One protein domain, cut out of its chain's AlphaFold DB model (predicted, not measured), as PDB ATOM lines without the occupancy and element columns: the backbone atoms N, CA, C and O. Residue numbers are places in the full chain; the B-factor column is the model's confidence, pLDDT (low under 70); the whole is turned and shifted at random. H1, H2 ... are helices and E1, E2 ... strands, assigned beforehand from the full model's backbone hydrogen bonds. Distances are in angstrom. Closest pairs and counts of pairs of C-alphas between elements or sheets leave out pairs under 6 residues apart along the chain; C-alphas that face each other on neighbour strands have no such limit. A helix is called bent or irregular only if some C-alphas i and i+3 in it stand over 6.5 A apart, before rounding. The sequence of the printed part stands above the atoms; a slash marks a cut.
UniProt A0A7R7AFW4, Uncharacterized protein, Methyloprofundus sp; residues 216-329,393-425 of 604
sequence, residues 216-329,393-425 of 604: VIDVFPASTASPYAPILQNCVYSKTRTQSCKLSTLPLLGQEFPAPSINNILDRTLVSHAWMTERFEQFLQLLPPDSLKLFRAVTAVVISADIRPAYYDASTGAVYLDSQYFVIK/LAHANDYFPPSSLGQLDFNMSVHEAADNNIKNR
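Overview. This is residues 216 to 329 and 393 to 425 of the 604 residues of an uncharacterized protein of Methyloprofundus sp (UniProt A0A7R7AFW4). A small twisted sheet of four strands runs through the middle, with the short H1 over one face and, across the other, an arch of H4 and H5 beside which H3 packs. H7 packs on H5 near E3 and E4, H8 lies beyond H7 towards one end of the longest axis, and residues 327 to 329 trail away at the other. The 147 printed residues hold, in order, H1 H2 H3 E1 H4 H5 E2 E3 E4 H6 H7 H8; the sheet's order is E1 E2 E4 E3, mixed. The class is mixed, helices and strands, with under half of the residues in named elements. The whole is compact, with a radius of gyration of the C-alphas of 14.2 A and spans of 45 by 33 by 29 A.

Along the chain. H1 is residues 232 to 236, beginning at C-alpha 232 (-47.867, -33.810, 106.591). H2 is 253 to 256, H3 262 to 266 and E1 269 to 271. H4, 274 to 286, measures 19.3 A, and H5, 289 to 297, 16.1 A. E2 is 300 to 304, 13.0 A, E3 311 to 313, E4 318 to 322, 13.3 A, and H6 323 to 326. H7 is 393 to 399 and H8 414 to 420, ending at C-alpha 420 (-38.453, -36.834, 85.634).

Arrangement. E1 and E2 are parallel at 14 degrees, with N 270 and O 301 2.9 A apart. E2 and E4 are parallel at 21 degrees, with N 302 and O 319 at 2.8 A. The hairpin E3 and E4 is antiparallel at 158 degrees, with N 320 and O 311 at 2.8 A. Residues 220 to 221 pair antiparallel with 270 to 271 of E1. H1 is on the sheet, at a height of 8.6 A, only just over E2, on which 3 of its C-alphas fall. E1, H4 H5, E2 form a strand-helix-strand unit, two parallel neighbour strands with helices between, its crossover left-handed. H3, H4, H6 and H7 only graze the sheet, as does H5, which is only just on it with 5 pairs of C-alphas within 10 A. H3 touches H4, closest C-alphas Ile 262 and Leu 284, 6.4 A. H4 touches H6 with residues 276 to 280 alone, Arg 279 and Phe 326 having the closest C-alphas, 6.6 A. H5 touches H2, closest C-alphas Gly 254 and Arg 296, 3.8 A. H5 also touches H7, closest C-alphas Ala 297 and Asn 397, 5.2 A, the same way at 38 degrees, only just a steep tilt. H7 and H8 are close but not clearly touching, closest C-alphas Tyr 399 and Ala 418, 5.9 A. H2 and H8 are not on the sheet. In H1, H3, H7 and H8 every O i to N i+4 pair is within hydrogen-bond range, in H4 8 of 9 and in H5 0 of 5, with 5 of 6 O i to N i+3 pairs; H2 and H6 are too short for an i+4 pair. H5 is only just irregular, C-alphas 294 and 297 being 6.50 A apart.

Size, cuts and confidence. The C-alphas of Lys 329 and Asn 411 are the two farthest apart, 45.7 A. Residues 330 to 392 are not printed, and C-alphas 329 and 393 are 26.6 A apart across this cut. The links H1 to H2 and H7 to H8 are long. The mean pLDDT of the printed part is 92.1; residues 216 to 217 and 238 to 242 are under 70.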
ATOM      1  N   VAL A 216     -35.370 -34.543 115.675       54.16
ATOM      2  CA  VAL A 216     -36.369 -33.646 115.097       54.16
ATOM      3  C   VAL A 216     -37.253 -33.214 116.246       54.16
ATOM      4  O   VAL A 216     -37.932 -34.047 116.854       54.16
ATOM      5  N   ILE A 217     -37.230 -31.921 116.558       64.12
ATOM      6  CA  ILE A 217     -38.189 -31.350 117.494       64.12
ATOM      7  C   ILE A 217     -39.585 -31.692 116.967       64.12
ATOM      8  O   ILE A 217     -39.873 -31.491 115.788       64.12
ATOM      9  N   ASP A 218     -40.452 -32.221 117.833       80.94
ATOM     10  CA  ASP A 218     -41.816 -32.589 117.451       80.94
ATOM     11  C   ASP A 218     -42.518 -31.398 116.778       80.94
ATOM     12  O   ASP A 218     -42.790 -30.372 117.407       80.94
ATOM     13  N   VAL A 219     -42.835 -31.545 115.491       90.00
ATOM     14  CA  VAL A 219     -43.649 -30.577 114.756       90.00
ATOM     15  C   VAL A 219     -45.110 -30.999 114.717       90.00
ATOM     16  O   VAL A 219     -45.450 -32.182 114.760       90.00
ATOM     17  N   PHE A 220     -45.995 -30.023 114.556       93.56
ATOM     18  CA  PHE A 220     -47.424 -30.238 114.402       93.56
ATOM     19  C   PHE A 220     -48.025 -29.315 113.331       93.56
ATOM     20  O   PHE A 220     -47.460 -28.262 113.024       93.56
ATOM     21  N   PRO A 221     -49.169 -29.692 112.728       97.44
ATOM     22  CA  PRO A 221     -49.835 -28.877 111.714       97.44
ATOM     23  C   PRO A 221     -50.218 -27.495 112.237       97.44
ATOM     24  O   PRO A 221     -50.872 -27.377 113.274       97.44
ATOM     25  N   ALA A 222     -49.876 -26.459 111.472       97.19
ATOM     26  CA  ALA A 222     -50.280 -25.084 111.746       97.19
ATOM     27  C   ALA A 222     -51.813 -24.938 111.750       97.19
ATOM     28  O   ALA A 222     -52.381 -24.256 112.600       97.19
ATOM     29  N   SER A 223     -52.485 -25.641 110.832       95.94
ATOM     30  CA  SER A 223     -53.942 -25.777 110.768       95.94
ATOM     31  C   SER A 223     -54.348 -27.199 111.162       95.94
ATOM     32  O   SER A 223     -54.227 -28.139 110.376       95.94
ATOM     33  N   THR A 224     -54.892 -27.383 112.369       91.12
ATOM     34  CA  THR A 224     -55.405 -28.697 112.813       91.12
ATOM     35  C   THR A 224     -56.657 -29.137 112.051       91.12
ATOM     36  O   THR A 224     -57.048 -30.299 112.130       91.12
ATOM     37  N   ALA A 225     -57.318 -28.211 111.350       94.38
ATOM     38  CA  ALA A 225     -58.474 -28.486 110.502       94.38
ATOM     39  C   ALA A 225     -58.081 -28.883 109.067       94.38
ATOM     40  O   ALA A 225     -58.958 -29.263 108.289       94.38
ATOM     41  N   SER A 226     -56.791 -28.801 108.720       95.88
ATOM     42  CA  SER A 226     -56.298 -29.146 107.390       95.88
ATOM     43  C   SER A 226     -56.595 -30.608 107.043       95.88
ATOM     44  O   SER A 226     -56.336 -31.500 107.857       95.88
ATOM     45  N   PRO A 227     -57.048 -30.903 105.810       94.81
ATOM     46  CA  PRO A 227     -57.178 -32.280 105.343       94.81
ATOM     47  C   PRO A 227     -55.826 -33.009 105.245       94.81
ATOM     48  O   PRO A 227     -55.802 -34.237 105.298       94.81
ATOM     49  N   TYR A 228     -54.707 -32.281 105.148       96.94
ATOM     50  CA  TYR A 228     -53.360 -32.858 105.096       96.94
ATOM     51  C   TYR A 228     -52.743 -33.060 106.484       96.94
ATOM     52  O   TYR A 228     -51.751 -33.780 106.597       96.94
ATOM     53  N   ALA A 229     -53.329 -32.497 107.550       95.88
ATOM     54  CA  ALA A 229     -52.802 -32.592 108.915       95.88
ATOM     55  C   ALA A 229     -52.361 -34.017 109.333       95.88
ATOM     56  O   ALA A 229     -51.280 -34.138 109.908       95.88
ATOM     57  N   PRO A 230     -53.097 -35.106 109.009       95.06
ATOM     58  CA  PRO A 230     -52.697 -36.466 109.393       95.06
ATOM     59  C   PRO A 230     -51.489 -37.039 108.636       95.06
ATOM     60  O   PRO A 230     -50.951 -38.062 109.055       95.06
ATOM     61  N   ILE A 231     -51.100 -36.446 107.503       93.88
ATOM     62  CA  ILE A 231     -50.061 -36.986 106.608       93.88
ATOM     63  C   ILE A 231     -48.833 -36.084 106.470       93.88
ATOM     64  O   ILE A 231     -47.779 -36.589 106.092       93.88
ATOM     65  N   LEU A 232     -48.940 -34.790 106.799       93.31
ATOM     66  CA  LEU A 232     -47.867 -33.810 106.591       93.31
ATOM     67  C   LEU A 232     -46.537 -34.262 107.200       93.31
ATOM     68  O   LEU A 232     -45.551 -34.352 106.477       93.31
ATOM     69  N   GLN A 233     -46.512 -34.600 108.495       90.62
ATOM     70  CA  GLN A 233     -45.268 -34.957 109.190       90.62
ATOM     71  C   GLN A 233     -44.577 -36.168 108.546       90.62
ATOM     72  O   GLN A 233     -43.370 -36.144 108.327       90.62
ATOM     73  N   ASN A 234     -45.350 -37.194 108.175       88.06
ATOM     74  CA  ASN A 234     -44.816 -38.394 107.528       88.06
ATOM     75  C   ASN A 234     -44.263 -38.105 106.126       88.06
ATOM     76  O   ASN A 234     -43.294 -38.734 105.718       88.06
ATOM     77  N   CYS A 235     -44.874 -37.173 105.391       91.06
ATOM     78  CA  CYS A 235     -44.411 -36.817 104.056       91.06
ATOM     79  C   CYS A 235     -43.165 -35.928 104.065       91.06
ATOM     80  O   CYS A 235     -42.315 -36.107 103.199       91.06
ATOM     81  N   VAL A 236     -43.034 -35.002 105.024       87.56
ATOM     82  CA  VAL A 236     -41.897 -34.062 105.059       87.56
ATOM     83  C   VAL A 236     -40.692 -34.562 105.862       87.56
ATOM     84  O   VAL A 236     -39.591 -34.077 105.648       87.56
ATOM     85  N   TYR A 237     -40.862 -35.513 106.786       81.25
ATOM     86  CA  TYR A 237     -39.742 -36.170 107.490       81.25
ATOM     87  C   TYR A 237     -39.520 -37.595 106.996       81.25
ATOM     88  O   TYR A 237     -39.014 -38.462 107.715       81.25
ATOM     89  N   SER A 238     -39.933 -37.846 105.757       68.31
ATOM     90  CA  SER A 238     -39.578 -39.063 105.057       68.31
ATOM     91  C   SER A 238     -38.056 -39.198 105.027       68.31
ATOM     92  O   SER A 238     -37.352 -38.264 104.655       68.31
ATOM     93  N   LYS A 239     -37.533 -40.336 105.496       54.31
ATOM     94  CA  LYS A 239     -36.105 -40.463 105.829       54.31
ATOM     95  C   LYS A 239     -35.235 -40.838 104.633       54.31
ATOM     96  O   LYS A 239     -34.019 -40.891 104.778       54.31
ATOM     97  N   THR A 240     -35.840 -41.149 103.484       59.75
ATOM     98  CA  THR A 240     -35.136 -41.588 102.272       59.75
ATOM     99  C   THR A 240     -35.906 -41.215 101.000       59.75
ATOM    100  O   THR A 240     -37.135 -41.150 100.998       59.75
ATOM    101  N   ARG A 241     -35.192 -41.103  99.868       64.19
ATOM    102  CA  ARG A 241     -35.769 -40.961  98.511       64.19
ATOM    103  C   ARG A 241     -36.869 -41.993  98.223       64.19
ATOM    104  O   ARG A 241     -37.926 -41.664  97.690       64.19
ATOM    105  N   THR A 242     -36.659 -43.239  98.652       63.53
ATOM    106  CA  THR A 242     -37.602 -44.360  98.478       63.53
ATOM    107  C   THR A 242     -38.874 -44.256  99.323       63.53
ATOM    108  O   THR A 242     -39.849 -44.954  99.048       63.53
ATOM    109  N   GLN A 243     -38.881 -43.402 100.345       71.81
ATOM    110  CA  GLN A 243     -40.028 -43.152 101.214       71.81
ATOM    111  C   GLN A 243     -40.763 -41.850 100.839       71.81
ATOM    112  O   GLN A 243     -41.705 -41.467 101.539       71.81
ATOM    113  N   SER A 244     -40.346 -41.145  99.778       86.62
ATOM    114  CA  SER A 244     -40.985 -39.903  99.326       86.62
ATOM    115  C   SER A 244     -42.486 -40.107  99.075       86.62
ATOM    116  O   SER A 244     -42.915 -41.104  98.483       86.62
ATOM    117  N   CYS A 245     -43.307 -39.161  99.539       92.81
ATOM    118  CA  CYS A 245     -44.752 -39.234  99.349       92.81
ATOM    119  C   CYS A 245     -45.135 -39.090  97.875       92.81
ATOM    120  O   CYS A 245     -44.542 -38.325  97.118       92.81
ATOM    121  N   LYS A 246     -46.197 -39.797  97.479       95.81
ATOM    122  CA  LYS A 246     -46.821 -39.614  96.168       95.81
ATOM    123  C   LYS A 246     -47.508 -38.264  96.065       95.81
ATOM    124  O   LYS A 246     -48.145 -37.829  97.023       95.81
ATOM    125  N   LEU A 247     -47.505 -37.685  94.867       96.69
ATOM    126  CA  LEU A 247     -48.273 -36.476  94.560       96.69
ATOM    127  C   LEU A 247     -49.788 -36.690  94.750       96.69
ATOM    128  O   LEU A 247     -50.516 -35.775  95.094       96.69
ATOM    129  N   SER A 248     -50.293 -37.916  94.624       97.00
ATOM    130  CA  SER A 248     -51.679 -38.284  94.973       97.00
ATOM    131  C   SER A 248     -51.965 -38.279  96.478       97.00
ATOM    132  O   SER A 248     -53.129 -38.284  96.871       97.00
ATOM    133  N   THR A 249     -50.930 -38.302  97.321       96.75
ATOM    134  CA  THR A 249     -51.039 -38.218  98.785       96.75
ATOM    135  C   THR A 249     -50.848 -36.779  99.251       96.75
ATOM    136  O   THR A 249     -51.686 -36.254  99.978       96.75
ATOM    137  N   LEU A 250     -49.777 -36.127  98.794       97.06
ATOM    138  CA  LEU A 250     -49.480 -34.725  99.064       97.06
ATOM    139  C   LEU A 250     -49.026 -34.050  97.755       97.06
ATOM    140  O   LEU A 250     -47.836 -34.073  97.442       97.06
ATOM    141  N   PRO A 251     -49.958 -33.503  96.953       97.44
ATOM    142  CA  PRO A 251     -49.616 -32.873  95.680       97.44
ATOM    143  C   PRO A 251     -48.890 -31.549  95.893       97.44
ATOM    144  O   PRO A 251     -49.045 -30.899  96.935       97.44
ATOM    145  N   LEU A 252     -48.172 -31.088  94.868       98.31
ATOM    146  CA  LEU A 252     -47.698 -29.706  94.845       98.31
ATOM    147  C   LEU A 252     -48.902 -28.765  94.929       98.31
ATOM    148  O   LEU A 252     -49.957 -29.019  94.342       98.31
ATOM    149  N   LEU A 253     -48.753 -27.660  95.652       98.12
ATOM    150  CA  LEU A 253     -49.842 -26.732  95.944       98.12
ATOM    151  C   LEU A 253     -50.499 -26.213  94.647       98.12
ATOM    152  O   LEU A 253     -51.721 -26.108  94.558       98.12
ATOM    153  N   GLY A 254     -49.702 -25.987  93.599       97.75
ATOM    154  CA  GLY A 254     -50.162 -25.516  92.292       97.75
ATOM    155  C   GLY A 254     -50.923 -26.538  91.446       97.75
ATOM    156  O   GLY A 254     -51.600 -26.133  90.502       97.75
ATOM    157  N   GLN A 255     -50.863 -27.832  91.778       97.19
ATOM    158  CA  GLN A 255     -51.673 -28.858  91.109       97.19
ATOM    159  C   GLN A 255     -53.149 -28.802  91.533       97.19
ATOM    160  O   GLN A 255     -54.020 -29.245  90.786       97.19
ATOM    161  N   GLU A 256     -53.439 -28.229  92.704       96.31
ATOM    162  CA  GLU A 256     -54.803 -28.041  93.213       96.31
ATOM    163  C   GLU A 256     -55.238 -26.575  93.179       96.31
ATOM    164  O   GLU A 256     -56.397 -26.269  92.894       96.31
ATOM    165  N   PHE A 257     -54.301 -25.657  93.427       96.88
ATOM    166  CA  PHE A 257     -54.566 -24.231  93.555       96.88
ATOM    167  C   PHE A 257     -53.621 -23.425  92.648       96.88
ATOM    168  O   PHE A 257     -52.557 -22.987  93.086       96.88
ATOM    169  N   PRO A 258     -54.011 -23.138  91.390       94.00
ATOM    170  CA  PRO A 258     -53.224 -22.290  90.487       94.00
ATOM    171  C   PRO A 258     -52.988 -20.862  91.008       94.00
ATOM    172  O   PRO A 258     -52.082 -20.175  90.543       94.00
ATOM    173  N   ALA A 259     -53.806 -20.409  91.961       96.25
ATOM    174  CA  ALA A 259     -53.627 -19.174  92.715       96.25
ATOM    175  C   ALA A 259     -53.781 -19.487  94.217       96.25
ATOM    176  O   ALA A 259     -54.890 -19.381  94.747       96.25
ATOM    177  N   PRO A 260     -52.702 -19.933  94.888       97.88
ATOM    178  CA  PRO A 260     -52.729 -20.297  96.302       97.88
ATOM    179  C   PRO A 260     -53.222 -19.154  97.191       97.88
ATOM    180  O   PRO A 260     -52.751 -18.023  97.074       97.88
ATOM    181  N   SER A 261     -54.143 -19.446  98.110       98.31
ATOM    182  CA  SER A 261     -54.474 -18.536  99.211       98.31
ATOM    183  C   SER A 261     -53.573 -18.782 100.425       98.31
ATOM    184  O   SER A 261     -52.976 -19.851 100.555       98.31
ATOM    185  N   ILE A 262     -53.540 -17.830 101.362       98.62
ATOM    186  CA  ILE A 262     -52.836 -17.978 102.649       98.62
ATOM    187  C   ILE A 262     -53.286 -19.252 103.377       98.62
ATOM    188  O   ILE A 262     -52.449 -20.015 103.847       98.62
ATOM    189  N   ASN A 263     -54.591 -19.543 103.393       98.31
ATOM    190  CA  ASN A 263     -55.116 -20.754 104.026       98.31
ATOM    191  C   ASN A 263     -54.610 -22.030 103.349       98.31
ATOM    192  O   ASN A 263     -54.312 -22.992 104.042       98.31
ATOM    193  N   ASN A 264     -54.450 -22.041 102.019       98.50
ATOM    194  CA  ASN A 264     -53.897 -23.212 101.333       98.50
ATOM    195  C   ASN A 264     -52.436 -23.472 101.733       98.50
ATOM    196  O   ASN A 264     -52.035 -24.627 101.832       98.50
ATOM    197  N   ILE A 265     -51.659 -22.414 101.984       98.75
ATOM    198  CA  ILE A 265     -50.276 -22.518 102.469       98.75
ATOM    199  C   ILE A 265     -50.263 -22.989 103.933       98.75
ATOM    200  O   ILE A 265     -49.557 -23.940 104.266       98.75
ATOM    201  N   LEU A 266     -51.086 -22.394 104.803       98.62
ATOM    202  CA  LEU A 266     -51.181 -22.779 106.220       98.62
ATOM    203  C   LEU A 266     -51.709 -24.207 106.419       98.62
ATOM    204  O   LEU A 266     -51.244 -24.914 107.313       98.62
ATOM    205  N   ASP A 267     -52.602 -24.680 105.549       98.50
ATOM    206  CA  ASP A 267     -53.062 -26.072 105.535       98.50
ATOM    207  C   ASP A 267     -51.942 -27.066 105.186       98.50
ATOM    208  O   ASP A 267     -52.079 -28.263 105.443       98.50
ATOM    209  N   ARG A 268     -50.827 -26.583 104.633       98.12
ATOM    210  CA  ARG A 268     -49.626 -27.351 104.285       98.12
ATOM    211  C   ARG A 268     -48.420 -26.995 105.161       98.12
ATOM    212  O   ARG A 268     -47.300 -27.368 104.824       98.12
ATOM    213  N   THR A 269     -48.629 -26.270 106.261       98.56
ATOM    214  CA  THR A 269     -47.542 -25.802 107.128       98.56
ATOM    215  C   THR A 269     -47.420 -26.656 108.390       98.56
ATOM    216  O   THR A 269     -48.417 -26.935 109.061       98.56
ATOM    217  N   LEU A 270     -46.193 -27.043 108.738       97.62
ATOM    218  CA  LEU A 270     -45.827 -27.643 110.023       97.62
ATOM    219  C   LEU A 270     -44.990 -26.661 110.838       97.62
ATOM    220  O   LEU A 270     -44.133 -25.968 110.290       97.62
ATOM    221  N   VAL A 271     -45.224 -26.632 112.149       96.56
ATOM    222  CA  VAL A 271     -44.460 -25.808 113.087       96.56
ATOM    223  C   VAL A 271     -44.025 -26.608 114.308       96.56
ATOM    224  O   VAL A 271     -44.760 -27.482 114.757       96.56
ATOM    225  N   SER A 272     -42.867 -26.290 114.886       93.69
ATOM    226  CA  SER A 272     -42.471 -26.851 116.195       93.69
ATOM    227  C   SER A 272     -43.098 -26.117 117.382       93.69
ATOM    228  O   SER A 272     -43.236 -26.680 118.465       93.69
ATOM    229  N   HIS A 273     -43.499 -24.854 117.201       92.88
ATOM    230  CA  HIS A 273     -44.081 -24.033 118.260       92.88
ATOM    231  C   HIS A 273     -45.251 -23.196 117.739       92.88
ATOM    232  O   HIS A 273     -45.208 -22.648 116.641       92.88
ATOM    233  N   ALA A 274     -46.295 -23.034 118.559       93.69
ATOM    234  CA  ALA A 274     -47.552 -22.411 118.127       93.69
ATOM    235  C   ALA A 274     -47.388 -20.949 117.676       93.69
ATOM    236  O   ALA A 274     -48.076 -20.506 116.758       93.69
ATOM    237  N   TRP A 275     -46.443 -20.218 118.277       95.62
ATOM    238  CA  TRP A 275     -46.154 -18.830 117.907       95.62
ATOM    239  C   TRP A 275     -45.691 -18.700 116.445       95.62
ATOM    240  O   TRP A 275     -45.943 -17.672 115.817       95.62
ATOM    241  N   MET A 276     -45.060 -19.742 115.886       97.19
ATOM    242  CA  MET A 276     -44.577 -19.748 114.504       97.19
ATOM    243  C   MET A 276     -45.746 -19.709 113.515       97.19
ATOM    244  O   MET A 276     -45.654 -19.006 112.513       97.19
ATOM    245  N   THR A 277     -46.871 -20.371 113.818       97.38
ATOM    246  CA  THR A 277     -48.090 -20.301 112.992       97.38
ATOM    247  C   THR A 277     -48.623 -18.877 112.927       97.38
ATOM    248  O   THR A 277     -48.811 -18.337 111.840       97.38
ATOM    249  N   GLU A 278     -48.829 -18.251 114.088       96.25
ATOM    250  CA  GLU A 278     -49.372 -16.890 114.170       96.25
ATOM    251  C   GLU A 278     -48.459 -15.885 113.456       96.25
ATOM    252  O   GLU A 278     -48.923 -14.981 112.755       96.25
ATOM    253  N   ARG A 279     -47.142 -16.051 113.613       97.06
ATOM    254  CA  ARG A 279     -46.145 -15.187 112.983       97.06
ATOM    255  C   ARG A 279     -46.076 -15.393 111.474       97.06
ATOM    256  O   ARG A 279     -46.007 -14.404 110.746       97.06
ATOM    257  N   PHE A 280     -46.115 -16.638 111.006       98.50
ATOM    258  CA  PHE A 280     -46.084 -16.948 109.582       98.50
ATOM    259  C   PHE A 280     -47.360 -16.491 108.878       98.50
ATOM    260  O   PHE A 280     -47.278 -15.909 107.803       98.50
ATOM    261  N   GLU A 281     -48.528 -16.631 109.508       98.50
ATOM    262  CA  GLU A 281     -49.773 -16.063 108.986       98.50
ATOM    263  C   GLU A 281     -49.671 -14.536 108.827       98.50
ATOM    264  O   GLU A 281     -49.975 -14.012 107.754       98.50
ATOM    265  N   GLN A 282     -49.188 -13.816 109.847       98.31
ATOM    266  CA  GLN A 282     -48.976 -12.362 109.759       98.31
ATOM    267  C   GLN A 282     -47.995 -11.991 108.644       98.31
ATOM    268  O   GLN A 282     -48.206 -11.013 107.929       98.31
ATOM    269  N   PHE A 283     -46.928 -12.770 108.482       98.56
ATOM    270  CA  PHE A 283     -45.960 -12.584 107.409       98.56
ATOM    271  C   PHE A 283     -46.596 -12.804 106.024       98.56
ATOM    272  O   PHE A 283     -46.485 -11.931 105.165       98.56
ATOM    273  N   LEU A 284     -47.341 -13.897 105.820       98.62
ATOM    274  CA  LEU A 284     -48.054 -14.183 104.569       98.62
ATOM    275  C   LEU A 284     -49.096 -13.105 104.230       98.62
ATOM    276  O   LEU A 284     -49.290 -12.790 103.059       98.62
ATOM    277  N   GLN A 285     -49.749 -12.512 105.235       98.62
ATOM    278  CA  GLN A 285     -50.685 -11.393 105.054       98.62
ATOM    279  C   GLN A 285     -49.997 -10.101 104.590       98.62
ATOM    280  O   GLN A 285     -50.645  -9.250 103.978       98.62
ATOM    281  N   LEU A 286     -48.708  -9.936 104.895       98.25
ATOM    282  CA  LEU A 286     -47.906  -8.778 104.500       98.25
ATOM    283  C   LEU A 286     -47.169  -8.978 103.172       98.25
ATOM    284  O   LEU A 286     -46.757  -7.989 102.558       98.25
ATOM    285  N   LEU A 287     -47.004 -10.224 102.719       98.19
ATOM    286  CA  LEU A 287     -46.452 -10.507 101.400       98.19
ATOM    287  C   LEU A 287     -47.348  -9.929 100.291       98.19
ATOM    288  O   LEU A 287     -48.578  -9.934 100.404       98.19
ATOM    289  N   PRO A 288     -46.764  -9.465  99.174       97.31
ATOM    290  CA  PRO A 288     -47.545  -9.080  98.010       97.31
ATOM    291  C   PRO A 288     -48.369 -10.268  97.492       97.31
ATOM    292  O   PRO A 288     -47.811 -11.343  97.285       97.31
ATOM    293  N   PRO A 289     -49.672 -10.100  97.203       96.19
ATOM    294  CA  PRO A 289     -50.540 -11.225  96.850       96.19
ATOM    295  C   PRO A 289     -50.044 -12.080  95.676       96.19
ATOM    296  O   PRO A 289     -50.214 -13.297  95.684       96.19
ATOM    297  N   ASP A 290     -49.408 -11.465  94.674       95.75
ATOM    298  CA  ASP A 290     -48.880 -12.197  93.521       95.75
ATOM    299  C   ASP A 290     -47.693 -13.104  93.870       95.75
ATOM    300  O   ASP A 290     -47.526 -14.135  93.218       95.75
ATOM    301  N   SER A 291     -46.911 -12.791  94.912       97.38
ATOM    302  CA  SER A 291     -45.773 -13.627  95.310       97.38
ATOM    303  C   SER A 291     -46.217 -14.975  95.885       97.38
ATOM    304  O   SER A 291     -45.452 -15.934  95.843       97.38
ATOM    305  N   LEU A 292     -47.472 -15.106  96.342       98.50
ATOM    306  CA  LEU A 292     -48.019 -16.383  96.818       98.50
ATOM    307  C   LEU A 292     -48.057 -17.459  95.718       98.50
ATOM    308  O   LEU A 292     -48.052 -18.652  96.016       98.50
ATOM    309  N   LYS A 293     -48.034 -17.066  94.437       98.38
ATOM    310  CA  LYS A 293     -47.956 -17.999  93.297       98.38
ATOM    311  C   LYS A 293     -46.637 -18.770  93.237       98.38
ATOM    312  O   LYS A 293     -46.597 -19.811  92.585       98.38
ATOM    313  N   LEU A 294     -45.587 -18.309  93.916       98.50
ATOM    314  CA  LEU A 294     -44.323 -19.041  94.021       98.50
ATOM    315  C   LEU A 294     -44.472 -20.313  94.875       98.50
ATOM    316  O   LEU A 294     -43.794 -21.301  94.620       98.50
ATOM    317  N   PHE A 295     -45.433 -20.366  95.805       98.81
ATOM    318  CA  PHE A 295     -45.722 -21.583  96.578       98.81
ATOM    319  C   PHE A 295     -46.365 -22.702  95.745       98.81
ATOM    320  O   PHE A 295     -46.552 -23.809  96.240       98.81
ATOM    321  N   ARG A 296     -46.707 -22.466  94.471       98.56
ATOM    322  CA  ARG A 296     -47.255 -23.514  93.594       98.56
ATOM    323  C   ARG A 296     -46.335 -24.729  93.471       98.56
ATOM    324  O   ARG A 296     -46.838 -25.834  93.283       98.56
ATOM    325  N   ALA A 297     -45.029 -24.505  93.572       98.25
ATOM    326  CA  ALA A 297     -43.992 -25.508  93.404       98.25
ATOM    327  C   ALA A 297     -43.624 -26.262  94.694       98.25
ATOM    328  O   ALA A 297     -42.707 -27.073  94.657       98.25
ATOM    329  N   VAL A 298     -44.313 -26.020  95.819       98.31
ATOM    330  CA  VAL A 298     -44.046 -26.734  97.079       98.31
ATOM    331  C   VAL A 298     -45.180 -27.688  97.442       98.31
ATOM    332  O   VAL A 298     -46.347 -27.443  97.133       98.31
ATOM    333  N   THR A 299     -44.861 -28.775  98.135       98.25
ATOM    334  CA  THR A 299     -45.839 -29.647  98.796       98.25
ATOM    335  C   THR A 299     -46.231 -29.090 100.161       98.25
ATOM    336  O   THR A 299     -47.416 -29.120 100.506       98.25
ATOM    337  N   ALA A 300     -45.257 -28.564 100.912       98.25
ATOM    338  CA  ALA A 300     -45.390 -28.120 102.294       98.25
ATOM    339  C   ALA A 300     -44.380 -27.026 102.678       98.25
ATOM    340  O   ALA A 300     -43.398 -26.777 101.979       98.25
ATOM    341  N   VAL A 301     -44.640 -26.389 103.821       98.62
ATOM    342  CA  VAL A 301     -43.718 -25.475 104.506       98.62
ATOM    343  C   VAL A 301     -43.473 -26.012 105.911       98.62
ATOM    344  O   VAL A 301     -44.412 -26.418 106.594       98.62
ATOM    345  N   VAL A 302     -42.230 -26.007 106.368       97.00
ATOM    346  CA  VAL A 302     -41.852 -26.416 107.719       97.00
ATOM    347  C   VAL A 302     -41.114 -25.261 108.374       97.00
ATOM    348  O   VAL A 302     -40.143 -24.764 107.821       97.00
ATOM    349  N   ILE A 303     -41.567 -24.821 109.545       96.06
ATOM    350  CA  ILE A 303     -40.883 -23.795 110.340       96.06
ATOM    351  C   ILE A 303     -40.537 -24.411 111.681       96.06
ATOM    352  O   ILE A 303     -41.425 -24.798 112.443       96.06
ATOM    353  N   SER A 304     -39.250 -24.523 111.983       90.62
ATOM    354  CA  SER A 304     -38.823 -25.222 113.188       90.62
ATOM    355  C   SER A 304     -37.685 -24.526 113.915       90.62
ATOM    356  O   SER A 304     -36.960 -23.703 113.358       90.62
ATOM    357  N   ALA A 305     -37.587 -24.847 115.200       87.00
ATOM    358  CA  ALA A 305     -36.574 -24.351 116.116       87.00
ATOM    359  C   ALA A 305     -35.180 -24.917 115.813       87.00
ATOM    360  O   ALA A 305     -34.197 -24.251 116.106       87.00
ATOM    361  N   ASP A 306     -35.122 -26.113 115.223       80.12
ATOM    362  CA  ASP A 306     -33.925 -26.884 114.865       80.12
ATOM    363  C   ASP A 306     -33.578 -26.821 113.367       80.12
ATOM    364  O   ASP A 306     -32.654 -27.494 112.915       80.12
ATOM    365  N   ILE A 307     -34.301 -26.017 112.579       82.88
ATOM    366  CA  ILE A 307     -33.928 -25.748 111.188       82.88
ATOM    367  C   ILE A 307     -32.963 -24.571 111.185       82.88
ATOM    368  O   ILE A 307     -33.364 -23.433 111.417       82.88
ATOM    369  N   ARG A 308     -31.701 -24.851 110.881       76.00
ATOM    370  CA  ARG A 308     -30.715 -23.859 110.473       76.00
ATOM    371  C   ARG A 308     -29.654 -24.557 109.627       76.00
ATOM    372  O   ARG A 308     -29.022 -25.488 110.123       76.00
ATOM    373  N   PRO A 309     -29.371 -24.076 108.414       79.50
ATOM    374  CA  PRO A 309     -30.087 -23.027 107.678       79.50
ATOM    375  C   PRO A 309     -31.469 -23.381 107.125       79.50
ATOM    376  O   PRO A 309     -31.926 -24.510 107.265       79.50
ATOM    377  N   ALA A 310     -32.122 -22.396 106.492       87.88
ATOM    378  CA  ALA A 310     -33.285 -22.640 105.639       87.88
ATOM    379  C   ALA A 310     -32.870 -23.368 104.348       87.88
ATOM    380  O   ALA A 310     -31.728 -23.221 103.906       87.88
ATOM    381  N   TYR A 311     -33.775 -24.178 103.791       87.44
ATOM    382  CA  TYR A 311     -33.539 -24.942 102.564       87.44
ATOM    383  C   TYR A 311     -34.819 -25.453 101.904       87.44
ATOM    384  O   TYR A 311     -35.851 -25.641 102.554       87.44
ATOM    385  N   TYR A 312     -34.729 -25.769 100.619       92.50
ATOM    386  CA  TYR A 312     -35.702 -26.563  99.883       92.50
ATOM    387  C   TYR A 312     -35.194 -27.995  99.682       92.50
ATOM    388  O   TYR A 312     -34.047 -28.205  99.298       92.50
ATOM    389  N   ASP A 313     -36.060 -28.990  99.881       85.62
ATOM    390  CA  ASP A 313     -35.742 -30.397  99.613       85.62
ATOM    391  C   ASP A 313     -36.620 -30.937  98.480       85.62
ATOM    392  O   ASP A 313     -37.841 -31.053  98.608       85.62
ATOM    393  N   ALA A 314     -35.998 -31.316  97.364       87.88
ATOM    394  CA  ALA A 314     -36.696 -31.867  96.204       87.88
ATOM    395  C   ALA A 314     -37.312 -33.251  96.458       87.88
ATOM    396  O   ALA A 314     -38.248 -33.646  95.760       87.88
ATOM    397  N   SER A 315     -36.816 -33.994  97.449       83.00
ATOM    398  CA  SER A 315     -37.321 -35.323  97.780       83.00
ATOM    399  C   SER A 315     -38.690 -35.270  98.461       83.00
ATOM    400  O   SER A 315     -39.528 -36.149  98.241       83.00
ATOM    401  N   THR A 316     -38.958 -34.218  99.234       89.81
ATOM    402  CA  THR A 316     -40.250 -33.967  99.888       89.81
ATOM    403  C   THR A 316     -41.064 -32.905  99.152       89.81
ATOM    404  O   THR A 316     -42.290 -32.864  99.281       89.81
ATOM    405  N   GLY A 317     -40.399 -32.063  98.357       93.00
ATOM    406  CA  GLY A 317     -40.944 -30.866  97.726       93.00
ATOM    407  C   GLY A 317     -41.275 -29.762  98.726       93.00
ATOM    408  O   GLY A 317     -42.106 -28.907  98.423       93.00
ATOM    409  N   ALA A 318     -40.714 -29.802  99.936       96.06
ATOM    410  CA  ALA A 318     -41.029 -28.861 101.001       96.06
ATOM    411  C   ALA A 318     -39.928 -27.810 101.181       96.06
ATOM    412  O   ALA A 318     -38.754 -28.057 100.911       96.06
ATOM    413  N   VAL A 319     -40.330 -26.636 101.671       96.44
ATOM    414  CA  VAL A 319     -39.407 -25.592 102.135       96.44
ATOM    415  C   VAL A 319     -39.319 -25.645 103.657       96.44
ATOM    416  O   VAL A 319     -40.345 -25.653 104.339       96.44
ATOM    417  N   TYR A 320     -38.100 -25.632 104.176       94.25
ATOM    418  CA  TYR A 320     -37.742 -25.681 105.586       94.25
ATOM    419  C   TYR A 320     -37.154 -24.324 105.960       94.25
ATOM    420  O   TYR A 320     -36.172 -23.882 105.375       94.25
ATOM    421  N   LEU A 321     -37.777 -23.627 106.906       94.56
ATOM    422  CA  LEU A 321     -37.428 -22.258 107.269       94.56
ATOM    423  C   LEU A 321     -36.909 -22.193 108.704       94.56
ATOM    424  O   LEU A 321     -37.560 -22.684 109.634       94.56
ATOM    425  N   ASP A 322     -35.776 -21.513 108.876       90.81
ATOM    426  CA  ASP A 322     -35.227 -21.185 110.191       90.81
ATOM    427  C   ASP A 322     -36.162 -20.209 110.916       90.81
ATOM    428  O   ASP A 322     -36.448 -19.094 110.456       90.81
ATOM    429  N   SER A 323     -36.657 -20.642 112.074       92.25
ATOM    430  CA  SER A 323     -37.567 -19.852 112.901       92.25
ATOM    431  C   SER A 323     -36.966 -18.535 113.411       92.25
ATOM    432  O   SER A 323     -37.722 -17.597 113.687       92.25
ATOM    433  N   GLN A 324     -35.635 -18.399 113.470       89.56
ATOM    434  CA  GLN A 324     -34.957 -17.169 113.879       89.56
ATOM    435  C   GLN A 324     -35.348 -15.977 113.005       89.56
ATOM    436  O   GLN A 324     -35.467 -14.855 113.508       89.56
ATOM    437  N   TYR A 325     -35.606 -16.184 111.711       91.19
ATOM    438  CA  TYR A 325     -35.994 -15.097 110.807       91.19
ATOM    439  C   TYR A 325     -37.352 -14.473 111.164       91.19
ATOM    440  O   TYR A 325     -37.622 -13.332 110.785       91.19
ATOM    441  N   PHE A 326     -38.173 -15.165 111.957       94.50
ATOM    442  CA  PHE A 326     -39.545 -14.778 112.282       94.50
ATOM    443  C   PHE A 326     -39.706 -14.102 113.654       94.50
ATOM    444  O   PHE A 326     -40.756 -13.516 113.925       94.50
ATOM    445  N   VAL A 327     -38.678 -14.126 114.506       93.19
ATOM    446  CA  VAL A 327     -38.709 -13.484 115.832       93.19
ATOM    447  C   VAL A 327     -38.743 -11.961 115.709       93.19
ATOM    448  O   VAL A 327     -38.022 -11.381 114.895       93.19
ATOM    449  N   ILE A 328     -39.540 -11.288 116.546       94.50
ATOM    450  CA  ILE A 328     -39.555  -9.823 116.656       94.50
ATOM    451  C   ILE A 328     -39.322  -9.346 118.089       94.50
ATOM    452  O   ILE A 328     -39.633 -10.015 119.067       94.50
ATOM    453  N   LYS A 329     -38.874  -8.098 118.220       92.38
ATOM    454  CA  LYS A 329     -38.579  -7.430 119.491       92.38
ATOM    455  C   LYS A 329     -39.709  -7.494 120.521       92.38
ATOM    456  O   LYS A 329     -39.443  -7.479 121.721       92.38
ATOM    457  N   LEU A 393     -38.035 -20.626  97.520       98.75
ATOM    458  CA  LEU A 393     -39.078 -20.771  96.513       98.75
ATOM    459  C   LEU A 393     -38.516 -20.711  95.090       98.75
ATOM    460  O   LEU A 393     -39.120 -21.303  94.193       98.75
ATOM    461  N   ALA A 394     -37.389 -20.040  94.849       98.75
ATOM    462  CA  ALA A 394     -36.729 -20.092  93.552       98.75
ATOM    463  C   ALA A 394     -36.210 -21.507  93.261       98.75
ATOM    464  O   ALA A 394     -36.479 -22.019  92.176       98.75
ATOM    465  N   HIS A 395     -35.609 -22.190  94.241       97.62
ATOM    466  CA  HIS A 395     -35.250 -23.608  94.108       97.62
ATOM    467  C   HIS A 395     -36.468 -24.506  93.875       97.62
ATOM    468  O   HIS A 395     -36.446 -25.365  92.989       97.62
ATOM    469  N   ALA A 396     -37.568 -24.277  94.597       98.44
ATOM    470  CA  ALA A 396     -38.804 -25.021  94.371       98.44
ATOM    471  C   ALA A 396     -39.309 -24.862  92.925       98.44
ATOM    472  O   ALA A 396     -39.573 -25.848  92.233       98.44
ATOM    473  N   ASN A 397     -39.400 -23.621  92.431       98.62
ATOM    474  CA  ASN A 397     -39.862 -23.333  91.069       98.62
ATOM    475  C   ASN A 397     -38.821 -23.684  89.992       98.62
ATOM    476  O   ASN A 397     -39.188 -23.803  88.826       98.62
ATOM    477  N   ASP A 398     -37.555 -23.889  90.352       98.19
ATOM    478  CA  ASP A 398     -36.559 -24.495  89.472       98.19
ATOM    479  C   ASP A 398     -36.869 -25.982  89.241       98.19
ATOM    480  O   ASP A 398     -36.862 -26.456  88.106       98.19
ATOM    481  N   TYR A 399     -37.195 -26.733  90.302       95.69
ATOM    482  CA  TYR A 399     -37.616 -28.139  90.185       95.69
ATOM    483  C   TYR A 399     -38.963 -28.282  89.489       95.69
ATOM    484  O   TYR A 399     -39.129 -29.177  88.663       95.69
ATOM    485  N   PHE A 400     -39.918 -27.411  89.807       97.81
ATOM    486  CA  PHE A 400     -41.295 -27.506  89.337       97.81
ATOM    487  C   PHE A 400     -41.803 -26.155  88.818       97.81
ATOM    488  O   PHE A 400     -42.667 -25.536  89.450       97.81
ATOM    489  N   PRO A 401     -41.298 -25.673  87.667       97.88
ATOM    490  CA  PRO A 401     -41.763 -24.415  87.107       97.88
ATOM    491  C   PRO A 401     -43.266 -24.478  86.793       97.88
ATOM    492  O   PRO A 401     -43.777 -25.530  86.395       97.88
ATOM    493  N   PRO A 402     -43.995 -23.352  86.885       97.12
ATOM    494  CA  PRO A 402     -45.428 -23.268  86.599       97.12
ATOM    495  C   PRO A 402     -45.886 -23.967  85.309       97.12
ATOM    496  O   PRO A 402     -46.988 -24.514  85.258       97.12
ATOM    497  N   SER A 403     -45.047 -23.969  84.268       95.81
ATOM    498  CA  SER A 403     -45.330 -24.597  82.975       95.81
ATOM    499  C   SER A 403     -45.348 -26.133  83.009       95.81
ATOM    500  O   SER A 403     -46.003 -26.737  82.155       95.81
ATOM    501  N   SER A 404     -44.681 -26.774  83.978       95.69
ATOM    502  CA  SER A 404     -44.610 -28.237  84.089       95.69
ATOM    503  C   SER A 404     -45.665 -28.836  85.021       95.69
ATOM    504  O   SER A 404     -46.043 -29.992  84.831       95.69
ATOM    505  N   LEU A 405     -46.203 -28.062  85.974       95.81
ATOM    506  CA  LEU A 405     -47.080 -28.561  87.049       95.81
ATOM    507  C   LEU A 405     -48.265 -29.404  86.554       95.81
ATOM    508  O   LEU A 405     -48.583 -30.441  87.134       95.81
ATOM    509  N   GLY A 406     -48.906 -28.984  85.460       92.75
ATOM    510  CA  GLY A 406     -50.063 -29.684  84.889       92.75
ATOM    511  C   GLY A 406     -49.740 -31.018  84.206       92.75
ATOM    512  O   GLY A 406     -50.660 -31.743  83.837       92.75
ATOM    513  N   GLN A 407     -48.459 -31.335  84.004       91.56
ATOM    514  CA  GLN A 407     -47.991 -32.543  83.316       91.56
ATOM    515  C   GLN A 407     -47.479 -33.621  84.282       91.56
ATOM    516  O   GLN A 407     -47.210 -34.742  83.851       91.56
ATOM    517  N   LEU A 408     -47.340 -33.294  85.570       94.69
ATOM    518  CA  LEU A 408     -46.825 -34.213  86.581       94.69
ATOM    519  C   LEU A 408     -47.865 -35.298  86.907       94.69
ATOM    520  O   LEU A 408     -49.034 -35.003  87.163       94.69
ATOM    521  N   ASP A 409     -47.438 -36.562  86.907       94.50
ATOM    522  CA  ASP A 409     -48.298 -37.704  87.228       94.50
ATOM    523  C   ASP A 409     -48.480 -37.829  88.745       94.50
ATOM    524  O   ASP A 409     -47.524 -38.041  89.488       94.50
ATOM    525  N   PHE A 410     -49.729 -37.772  89.212       96.00
ATOM    526  CA  PHE A 410     -50.070 -37.917  90.629       96.00
ATOM    527  C   PHE A 410     -49.655 -39.278  91.230       96.00
ATOM    528  O   PHE A 410     -49.599 -39.436  92.451       96.00
ATOM    529  N   ASN A 411     -49.380 -40.296  90.411       95.12
ATOM    530  CA  ASN A 411     -48.945 -41.604  90.902       95.12
ATOM    531  C   ASN A 411     -47.449 -41.687  91.229       95.12
ATOM    532  O   ASN A 411     -47.065 -42.652  91.905       95.12
ATOM    533  N   MET A 412     -46.652 -40.716  90.771       92.38
ATOM    534  CA  MET A 412     -45.231 -40.588  91.099       92.38
ATOM    535  C   MET A 412     -45.049 -40.062  92.523       92.38
ATOM    536  O   MET A 412     -45.885 -39.302  93.032       92.38
ATOM    537  N   SER A 413     -43.953 -40.462  93.164       92.50
ATOM    538  CA  SER A 413     -43.420 -39.729  94.311       92.50
ATOM    539  C   SER A 413     -42.996 -38.317  93.896       92.50
ATOM    540  O   SER A 413     -42.750 -38.050  92.719       92.50
ATOM    541  N   VAL A 414     -42.936 -37.390  94.851       91.25
ATOM    542  CA  VAL A 414     -42.452 -36.024  94.588       91.25
ATOM    543  C   VAL A 414     -41.015 -36.068  94.074       91.25
ATOM    544  O   VAL A 414     -40.691 -35.394  93.100       91.25
ATOM    545  N   HIS A 415     -40.192 -36.935  94.664       87.00
ATOM    546  CA  HIS A 415     -38.827 -37.177  94.218       87.00
ATOM    547  C   HIS A 415     -38.764 -37.698  92.767       87.00
ATOM    548  O   HIS A 415     -38.084 -37.108  91.935       87.00
ATOM    549  N   GLU A 416     -39.539 -38.736  92.423       85.44
ATOM    550  CA  GLU A 416     -39.621 -39.255  91.045       85.44
ATOM    551  C   GLU A 416     -40.107 -38.180  90.063       85.44
ATOM    552  O   GLU A 416     -39.669 -38.128  88.912       85.44
ATOM    553  N   ALA A 417     -41.038 -37.325  90.493       90.38
ATOM    554  CA  ALA A 417     -41.518 -36.214  89.688       90.38
ATOM    555  C   ALA A 417     -40.422 -35.159  89.470       90.38
ATOM    556  O   ALA A 417     -40.312 -34.654  88.355       90.38
ATOM    557  N   ALA A 418     -39.613 -34.848  90.489       87.75
ATOM    558  CA  ALA A 418     -38.473 -33.937  90.384       87.75
ATOM    559  C   ALA A 418     -37.445 -34.454  89.365       87.75
ATOM    560  O   ALA A 418     -37.113 -33.739  88.416       87.75
ATOM    561  N   ASP A 419     -37.032 -35.719  89.490       81.88
ATOM    562  CA  ASP A 419     -36.062 -36.361  88.594       81.88
ATOM    563  C   ASP A 419     -36.574 -36.408  87.148       81.88
ATOM    564  O   ASP A 419     -35.884 -36.038  86.196       81.88
ATOM    565  N   ASN A 420     -37.840 -36.795  86.961       82.38
ATOM    566  CA  ASN A 420     -38.453 -36.834  85.634       82.38
ATOM    567  C   ASN A 420     -38.635 -35.439  85.019       82.38
ATOM    568  O   ASN A 420     -38.761 -35.322  83.794       82.38
ATOM    569  N   ASN A 421     -38.636 -34.385  85.839       85.56
ATOM    570  CA  ASN A 421     -38.775 -33.007  85.392       85.56
ATOM    571  C   ASN A 421     -37.429 -32.321  85.093       85.56
ATOM    572  O   ASN A 421     -37.424 -31.139  84.752       85.56
ATOM    573  N   ILE A 422     -36.299 -33.047  85.120       80.94
ATOM    574  CA  ILE A 422     -34.944 -32.493  84.923       80.94
ATOM    575  C   ILE A 422     -34.795 -31.637  83.649       80.94
ATOM    576  O   ILE A 422     -34.132 -30.605  83.647       80.94
ATOM    577  N   LYS A 423     -35.469 -32.004  82.550       80.06
ATOM    578  CA  LYS A 423     -35.424 -31.253  81.274       80.06
ATOM    579  C   LYS A 423     -36.077 -29.871  81.364       80.06
ATOM    580  O   LYS A 423     -35.794 -29.000  80.543       80.06
ATOM    581  N   ASN A 424     -36.951 -29.680  82.346       86.69
ATOM    582  CA  ASN A 424     -37.645 -28.427  82.605       86.69
ATOM    583  C   ASN A 424     -36.969 -27.601  83.712       86.69
ATOM    584  O   ASN A 424     -37.503 -26.553  84.055       86.69
ATOM    585  N   ARG A 425     -35.811 -28.031  84.244       88.38
ATOM    586  CA  ARG A 425     -35.032 -27.262  85.228       88.38
ATOM    587  C   ARG A 425     -34.623 -25.922  84.639       88.38
ATOM    588  O   ARG A 425     -33.961 -25.856  83.599       88.38
TER     589      ARG A 425